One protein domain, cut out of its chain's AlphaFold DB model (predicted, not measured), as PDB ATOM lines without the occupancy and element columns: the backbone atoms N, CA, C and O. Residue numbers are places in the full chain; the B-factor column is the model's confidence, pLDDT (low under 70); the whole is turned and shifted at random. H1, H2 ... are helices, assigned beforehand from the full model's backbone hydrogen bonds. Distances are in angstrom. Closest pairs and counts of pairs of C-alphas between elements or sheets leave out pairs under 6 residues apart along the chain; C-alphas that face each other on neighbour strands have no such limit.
ATOM      1  N   ILE A  54      18.551 -34.391  32.372       80.25
ATOM      2  CA  ILE A  54      17.643 -35.395  31.813       80.25
ATOM      3  C   ILE A  54      17.552 -36.659  32.685       80.25
ATOM      4  O   ILE A  54      16.456 -37.187  32.872       80.25
ATOM      5  N   ASP A  55      18.665 -37.166  33.215       84.25
ATOM      6  CA  ASP A  55      18.663 -38.358  34.074       84.25
ATOM      7  C   ASP A  55      18.055 -38.060  35.446       84.25
ATOM      8  O   ASP A  55      17.310 -38.882  35.990       84.25
ATOM      9  N   PHE A  56      18.285 -36.850  35.969       85.56
ATOM     10  CA  PHE A  56      17.579 -36.365  37.153       85.56
ATOM     11  C   PHE A  56      16.066 -36.301  36.914       85.56
ATOM     12  O   PHE A  56      15.304 -36.849  37.710       85.56
ATOM     13  N   LEU A  57      15.628 -35.716  35.793       86.50
ATOM     14  CA  LEU A  57      14.214 -35.625  35.423       86.50
ATOM     15  C   LEU A  57      13.549 -37.000  35.317       86.50
ATOM     16  O   LEU A  57      12.479 -37.202  35.884       86.50
ATOM     17  N   LYS A  58      14.197 -37.971  34.663       88.44
ATOM     18  CA  LYS A  58      13.693 -39.355  34.590       88.44
ATOM     19  C   LYS A  58      13.571 -39.993  35.970       88.44
ATOM     20  O   LYS A  58      12.572 -40.646  36.255       88.44
ATOM     21  N   THR A  59      14.578 -39.806  36.823       88.88
ATOM     22  CA  THR A  59      14.581 -40.362  38.183       88.88
ATOM     23  C   THR A  59      13.473 -39.738  39.024       88.88
ATOM     24  O   THR A  59      12.755 -40.449  39.726       88.88
ATOM     25  N   ARG A  60      13.298 -38.416  38.930       88.50
ATOM     26  CA  ARG A  60      12.257 -37.684  39.648       88.50
ATOM     27  C   ARG A  60      10.862 -38.083  39.179       88.50
ATOM     28  O   ARG A  60      10.010 -38.356  40.014       88.50
ATOM     29  N   TYR A  61      10.669 -38.189  37.870       89.75
ATOM     30  CA  TYR A  61       9.437 -38.678  37.265       89.75
ATOM     31  C   TYR A  61       9.085 -40.089  37.745       89.75
ATOM     32  O   TYR A  61       7.986 -40.318  38.239       89.75
ATOM     33  N   ALA A  62      10.039 -41.026  37.678       91.25
ATOM     34  CA  ALA A  62       9.829 -42.391  38.149       91.25
ATOM     35  C   ALA A  62       9.519 -42.430  39.654       91.25
ATOM     36  O   ALA A  62       8.658 -43.194  40.083       91.25
ATOM     37  N   TYR A  63      10.183 -41.593  40.456       90.88
ATOM     38  CA  TYR A  63       9.887 -41.463  41.880       90.88
ATOM     39  C   TYR A  63       8.454 -40.979  42.121       90.88
ATOM     40  O   TYR A  63       7.752 -41.592  42.918       90.88
ATOM     41  N   GLU A  64       8.002 -39.921  41.447       89.88
ATOM     42  CA  GLU A  64       6.642 -39.387  41.611       89.88
ATOM     43  C   GLU A  64       5.581 -40.395  41.141       89.88
ATOM     44  O   GLU A  64       4.651 -40.694  41.891       89.88
ATOM     45  N   LEU A  65       5.785 -41.028  39.978       89.00
ATOM     46  CA  LEU A  65       4.897 -42.065  39.444       89.00
ATOM     47  C   LEU A  65       4.760 -43.262  40.402       89.00
ATOM     48  O   LEU A  65       3.654 -43.716  40.688       89.00
ATOM     49  N   LEU A  66       5.885 -43.777  40.910       90.94
ATOM     50  CA  LEU A  66       5.914 -44.969  41.763       90.94
ATOM     51  C   LEU A  66       5.584 -44.674  43.234       90.94
ATOM     52  O   LEU A  66       5.289 -45.605  43.987       90.94
ATOM     53  N   SER A  67       5.633 -43.408  43.656       89.88
ATOM     54  CA  SER A  67       5.198 -42.988  44.994       89.88
ATOM     55  C   SER A  67       3.676 -42.975  45.111       89.88
ATOM     56  O   SER A  67       3.146 -43.261  46.186       89.88
ATOM     57  N   HIS A  68       2.965 -42.686  44.017       87.06
ATOM     58  CA  HIS A  68       1.509 -42.684  44.010       87.06
ATOM     59  C   HIS A  68       0.951 -44.120  43.895       87.06
ATOM     60  O   HIS A  68       1.237 -44.823  42.919       87.06
ATOM     61  N   PRO A  69       0.121 -44.595  44.846       87.38
ATOM     62  CA  PRO A  69      -0.275 -46.004  44.915       87.38
ATOM     63  C   PRO A  69      -1.102 -46.471  43.707       87.38
ATOM     64  O   PRO A  69      -0.912 -47.595  43.237       87.38
ATOM     65  N   LEU A  70      -1.990 -45.619  43.175       86.12
ATOM     66  CA  LEU A  70      -2.816 -45.959  42.008       86.12
ATOM     67  C   LEU A  70      -1.981 -46.053  40.727       86.12
ATOM     68  O   LEU A  70      -2.153 -46.987  39.947       86.12
ATOM     69  N   TRP A  71      -1.056 -45.114  40.525       87.19
ATOM     70  CA  TRP A  71      -0.212 -45.090  39.331       87.19
ATOM     71  C   TRP A  71       0.782 -46.240  39.347       87.19
ATOM     72  O   TRP A  71       0.887 -46.953  38.355       87.19
ATOM     73  N   LYS A  72       1.402 -46.509  40.501       90.38
ATOM     74  CA  LYS A  72       2.249 -47.684  40.696       90.38
ATOM     75  C   LYS A  72       1.523 -48.984  40.344       90.38
ATOM     76  O   LYS A  72       2.038 -49.771  39.560       90.38
ATOM     77  N   ARG A  73       0.313 -49.206  40.876       89.00
ATOM     78  CA  ARG A  73      -0.504 -50.394  40.559       89.00
ATOM     79  C   ARG A  73      -0.753 -50.512  39.055       89.00
ATOM     80  O   ARG A  73      -0.600 -51.591  38.485       89.00
ATOM     81  N   ASN A  74      -1.166 -49.412  38.428       89.06
ATOM     82  CA  ASN A  74      -1.506 -49.393  37.009       89.06
ATOM     83  C   ASN A  74      -0.268 -49.657  36.130       89.06
ATOM     84  O   ASN A  74      -0.356 -50.411  35.160       89.06
ATOM     85  N   TYR A  75       0.887 -49.112  36.511       89.69
ATOM     86  CA  TYR A  75       2.173 -49.350  35.864       89.69
ATOM     87  C   TYR A  75       2.625 -50.812  36.013       89.69
ATOM     88  O   TYR A  75       2.844 -51.496  35.014       89.69
ATOM     89  N   ASP A  76       2.673 -51.323  37.247       90.56
ATOM     90  CA  ASP A  76       3.175 -52.667  37.560       90.56
ATOM     91  C   ASP A  76       2.351 -53.774  36.870       90.56
ATOM     92  O   ASP A  76       2.906 -54.770  36.402       90.56
ATOM     93  N   ILE A  77       1.022 -53.614  36.790       88.81
ATOM     94  CA  ILE A  77       0.122 -54.641  36.237       88.81
ATOM     95  C   ILE A  77      -0.092 -54.470  34.726       88.81
ATOM     96  O   ILE A  77      -0.086 -55.467  33.994       88.81
ATOM     97  N   TYR A  78      -0.303 -53.234  34.260       88.81
ATOM     98  CA  TYR A  78      -0.798 -52.953  32.906       88.81
ATOM     99  C   TYR A  78       0.197 -52.216  32.002       88.81
ATOM    100  O   TYR A  78      -0.167 -51.874  30.874       88.81
ATOM    101  N   ASP A  79       1.420 -51.942  32.476       86.69
ATOM    102  CA  ASP A  79       2.394 -51.088  31.775       86.69
ATOM    103  C   ASP A  79       1.813 -49.705  31.431       86.69
ATOM    104  O   ASP A  79       2.132 -49.109  30.400       86.69
ATOM    105  N   PHE A  80       0.850 -49.246  32.235       85.81
ATOM    106  CA  PHE A  80       0.066 -48.065  31.918       85.81
ATOM    107  C   PHE A  80       0.726 -46.825  32.509       85.81
ATOM    108  O   PHE A  80       0.692 -46.615  33.722       85.81
ATOM    109  N   ASP A  81       1.284 -46.000  31.626       86.00
ATOM    110  CA  ASP A  81       1.838 -44.693  31.951       86.00
ATOM    111  C   ASP A  81       1.189 -43.598  31.087       86.00
ATOM    112  O   ASP A  81       1.493 -43.433  29.904       86.00
ATOM    113  N   GLU A  82       0.260 -42.849  31.681       80.50
ATOM    114  CA  GLU A  82      -0.432 -41.740  31.015       80.50
ATOM    115  C   GLU A  82       0.413 -40.458  30.969       80.50
ATOM    116  O   GLU A  82       0.233 -39.621  30.079       80.50
ATOM    117  N   GLN A  83       1.351 -40.302  31.905       80.25
ATOM    118  CA  GLN A  83       2.044 -39.039  32.154       80.25
ATOM    119  C   GLN A  83       3.329 -38.886  31.339       80.25
ATOM    120  O   GLN A  83       4.013 -37.871  31.446       80.25
ATOM    121  N   LEU A  84       3.634 -39.840  30.454       82.69
ATOM    122  CA  LEU A  84       4.875 -39.848  29.677       82.69
ATOM    123  C   LEU A  84       5.081 -38.555  28.865       82.69
ATOM    124  O   LEU A  84       6.198 -38.059  28.744       82.69
ATOM    125  N   HIS A  85       3.990 -37.959  28.377       82.06
ATOM    126  CA  HIS A  85       4.002 -36.689  27.648       82.06
ATOM    127  C   HIS A  85       4.499 -35.495  28.493       82.06
ATOM    128  O   HIS A  85       5.043 -34.536  27.945       82.06
ATOM    129  N   VAL A  86       4.342 -35.550  29.820       83.75
ATOM    130  CA  VAL A  86       4.871 -34.543  30.753       83.75
ATOM    131  C   VAL A  86       6.394 -34.587  30.751       83.75
ATOM    132  O   VAL A  86       7.036 -33.542  30.680       83.75
ATOM    133  N   LEU A  87       6.986 -35.786  30.742       83.38
ATOM    134  CA  LEU A  87       8.437 -35.955  30.692       83.38
ATOM    135  C   LEU A  87       9.034 -35.345  29.416       83.38
ATOM    136  O   LEU A  87      10.083 -34.701  29.479       83.38
ATOM    137  N   ASP A  88       8.371 -35.525  28.272       85.06
ATOM    138  CA  ASP A  88       8.815 -34.949  27.000       85.06
ATOM    139  C   ASP A  88       8.709 -33.417  27.012       85.06
ATOM    140  O   ASP A  88       9.680 -32.736  26.680       85.06
ATOM    141  N   LYS A  89       7.596 -32.861  27.510       85.25
ATOM    142  CA  LYS A  89       7.409 -31.408  27.655       85.25
ATOM    143  C   LYS A  89       8.453 -30.773  28.581       85.25
ATOM    144  O   LYS A  89       9.021 -29.730  28.265       85.25
ATOM    145  N   VAL A  90       8.733 -31.406  29.719       83.38
ATOM    146  CA  VAL A  90       9.733 -30.931  30.687       83.38
ATOM    147  C   VAL A  90      11.146 -31.054  30.107       83.38
ATOM    148  O   VAL A  90      11.978 -30.174  30.322       83.38
ATOM    149  N   ARG A  91      11.427 -32.094  29.310       83.12
ATOM    150  CA  ARG A  91      12.707 -32.222  28.595       83.12
ATOM    151  C   ARG A  91      12.910 -31.092  27.585       83.12
ATOM    152  O   ARG A  91      14.024 -30.588  27.483       83.12
ATOM    153  N   GLU A  92      11.868 -30.709  26.851       84.19
ATOM    154  CA  GLU A  92      11.919 -29.578  25.917       84.19
ATOM    155  C   GLU A  92      12.112 -28.246  26.648       84.19
ATOM    156  O   GLU A  92      12.922 -27.425  26.223       84.19
ATOM    157  N   GLN A  93      11.412 -28.049  27.766       81.19
ATOM    158  CA  GLN A  93      11.454 -26.806  28.535       81.19
ATOM    159  C   GLN A  93      12.790 -26.592  29.263       81.19
ATOM    160  O   GLN A  93      13.303 -25.478  29.273       81.19
ATOM    161  N   TYR A  94      13.365 -27.645  29.850       76.69
ATOM    162  CA  TYR A  94      14.555 -27.555  30.710       76.69
ATOM    163  C   TYR A  94      15.806 -28.197  30.096       76.69
ATOM    164  O   TYR A  94      16.777 -28.478  30.806       76.69
ATOM    165  N   GLY A  95      15.806 -28.451  28.782       65.38
ATOM    166  CA  GLY A  95      16.911 -29.057  28.034       65.38
ATOM    167  C   GLY A  95      18.165 -28.175  27.991       65.38
ATOM    168  O   GLY A  95      18.481 -27.594  26.959       65.38
ATOM    169  N   GLY A  96      18.881 -28.073  29.111       69.06
ATOM    170  CA  GLY A  96      20.078 -27.242  29.272       69.06
ATOM    171  C   GLY A  96      20.126 -26.433  30.572       69.06
ATOM    172  O   GLY A  96      21.149 -25.810  30.849       69.06
ATOM    173  N   GLU A  97      19.062 -26.445  31.378       72.31
ATOM    174  CA  GLU A  97      19.027 -25.731  32.656       72.31
ATOM    175  C   GLU A  97      19.615 -26.546  33.821       72.31
ATOM    176  O   GLU A  97      19.717 -27.778  33.780       72.31
ATOM    177  N   SER A  98      20.009 -25.836  34.884       72.69
ATOM    178  CA  SER A  98      20.380 -26.443  36.166       72.69
ATOM    179  C   SER A  98      19.143 -27.033  36.839       72.69
ATOM    180  O   SER A  98      18.083 -26.410  36.851       72.69
ATOM    181  N   PHE A  99      19.295 -28.194  37.481       71.44
ATOM    182  CA  PHE A  99      18.227 -28.877  38.222       71.44
ATOM    183  C   PHE A  99      17.525 -27.989  39.268       71.44
ATOM    184  O   PHE A  99      16.377 -28.235  39.614       71.44
ATOM    185  N   SER A 100      18.211 -26.959  39.768       74.25
ATOM    186  CA  SER A 100      17.696 -25.993  40.746       74.25
ATOM    187  C   SER A 100      16.573 -25.099  40.220       74.25
ATOM    188  O   SER A 100      15.855 -24.515  41.024       74.25
ATOM    189  N   ASN A 101      16.455 -24.963  38.898       76.62
ATOM    190  CA  ASN A 101      15.457 -24.111  38.251       76.62
ATOM    191  C   ASN A 101      14.198 -24.887  37.843       76.62
ATOM    192  O   ASN A 101      13.289 -24.306  37.261       76.62
TER     193      ASN A 101
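This is residues 54 to 101 of the 345 residues of an uncharacterized protein of Acer yangbiense (UniProt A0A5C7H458). Two helices, H1 and H3, lie roughly side by side and run opposite ways, and a third helix, H2, sits across one end of the pair, where it makes a corner with the end of H1. At the other end of this rod the last residues, 94 to 101, cross over beyond the end where H1 begins, and the C-alphas of Ile 54 and Asn 101 are 13.2 A apart. The printed part has 48 residues with three named helices, in the order H1, H2, H3, and no named strand; its class is all helix. It is only just loose, close to compact, with a radius of gyration of the C-alphas of 11.9 A, and it spans 35 by 17 by 13 A.

The printed part begins with H1, residues 54 to 67, the longest helix. After a tight link of one residue, His 68, comes H2, residues 69 to 78. H1 and H2 only just touch, with 3 pairs of C-alphas within 8 A, and they touch only at the corner by their link. H1 touches H2 with residues 65 to 66 alone, and the closest C-alphas of the two helices, those of Leu 66 and Lys 72, are 4.7 A apart. The lines of the two helices stand about perpendicular, at 78 degrees. A tight link of five residues, 79 to 83, leads from H2 to H3, residues 84 to 93. H2 and H3 are apart. H3 touches H1, and their closest C-alphas, those of Ile 54 and Arg 91, are 6.7 A apart. H1 and H3 run opposite ways at a shallow tilt of 34 degrees, only just short of steep, with their centres 11.9 A apart. In H1, H2 and H3 every backbone O of residue i is within hydrogen-bond range of the N of residue i+4, where both lie inside the helix.

H1 begins at C-alpha 54, at (17.643, -35.395, 31.813), and measures 19.7 A from first to last C-alpha. H2 runs from Pro 69 to Tyr 78, 13.9 A, and C-alpha 69 stands at (-0.275, -46.004, 44.915). H3 runs from Leu 84 to Gln 93, 14.7 A, and ends at C-alpha 93, at (11.454, -26.806, 28.535).

The two C-alphas farthest apart, those of Ile 77 and Glu 97, are 34.7 A apart, while the first and last printed C-alphas, those of Ile 54 and Asn 101, are 13.2 A apart. The printed part has no cut, and neither link between the named helices is long. The mean pLDDT of the printed part is 84.2, and residues 95 to 96 are under 70.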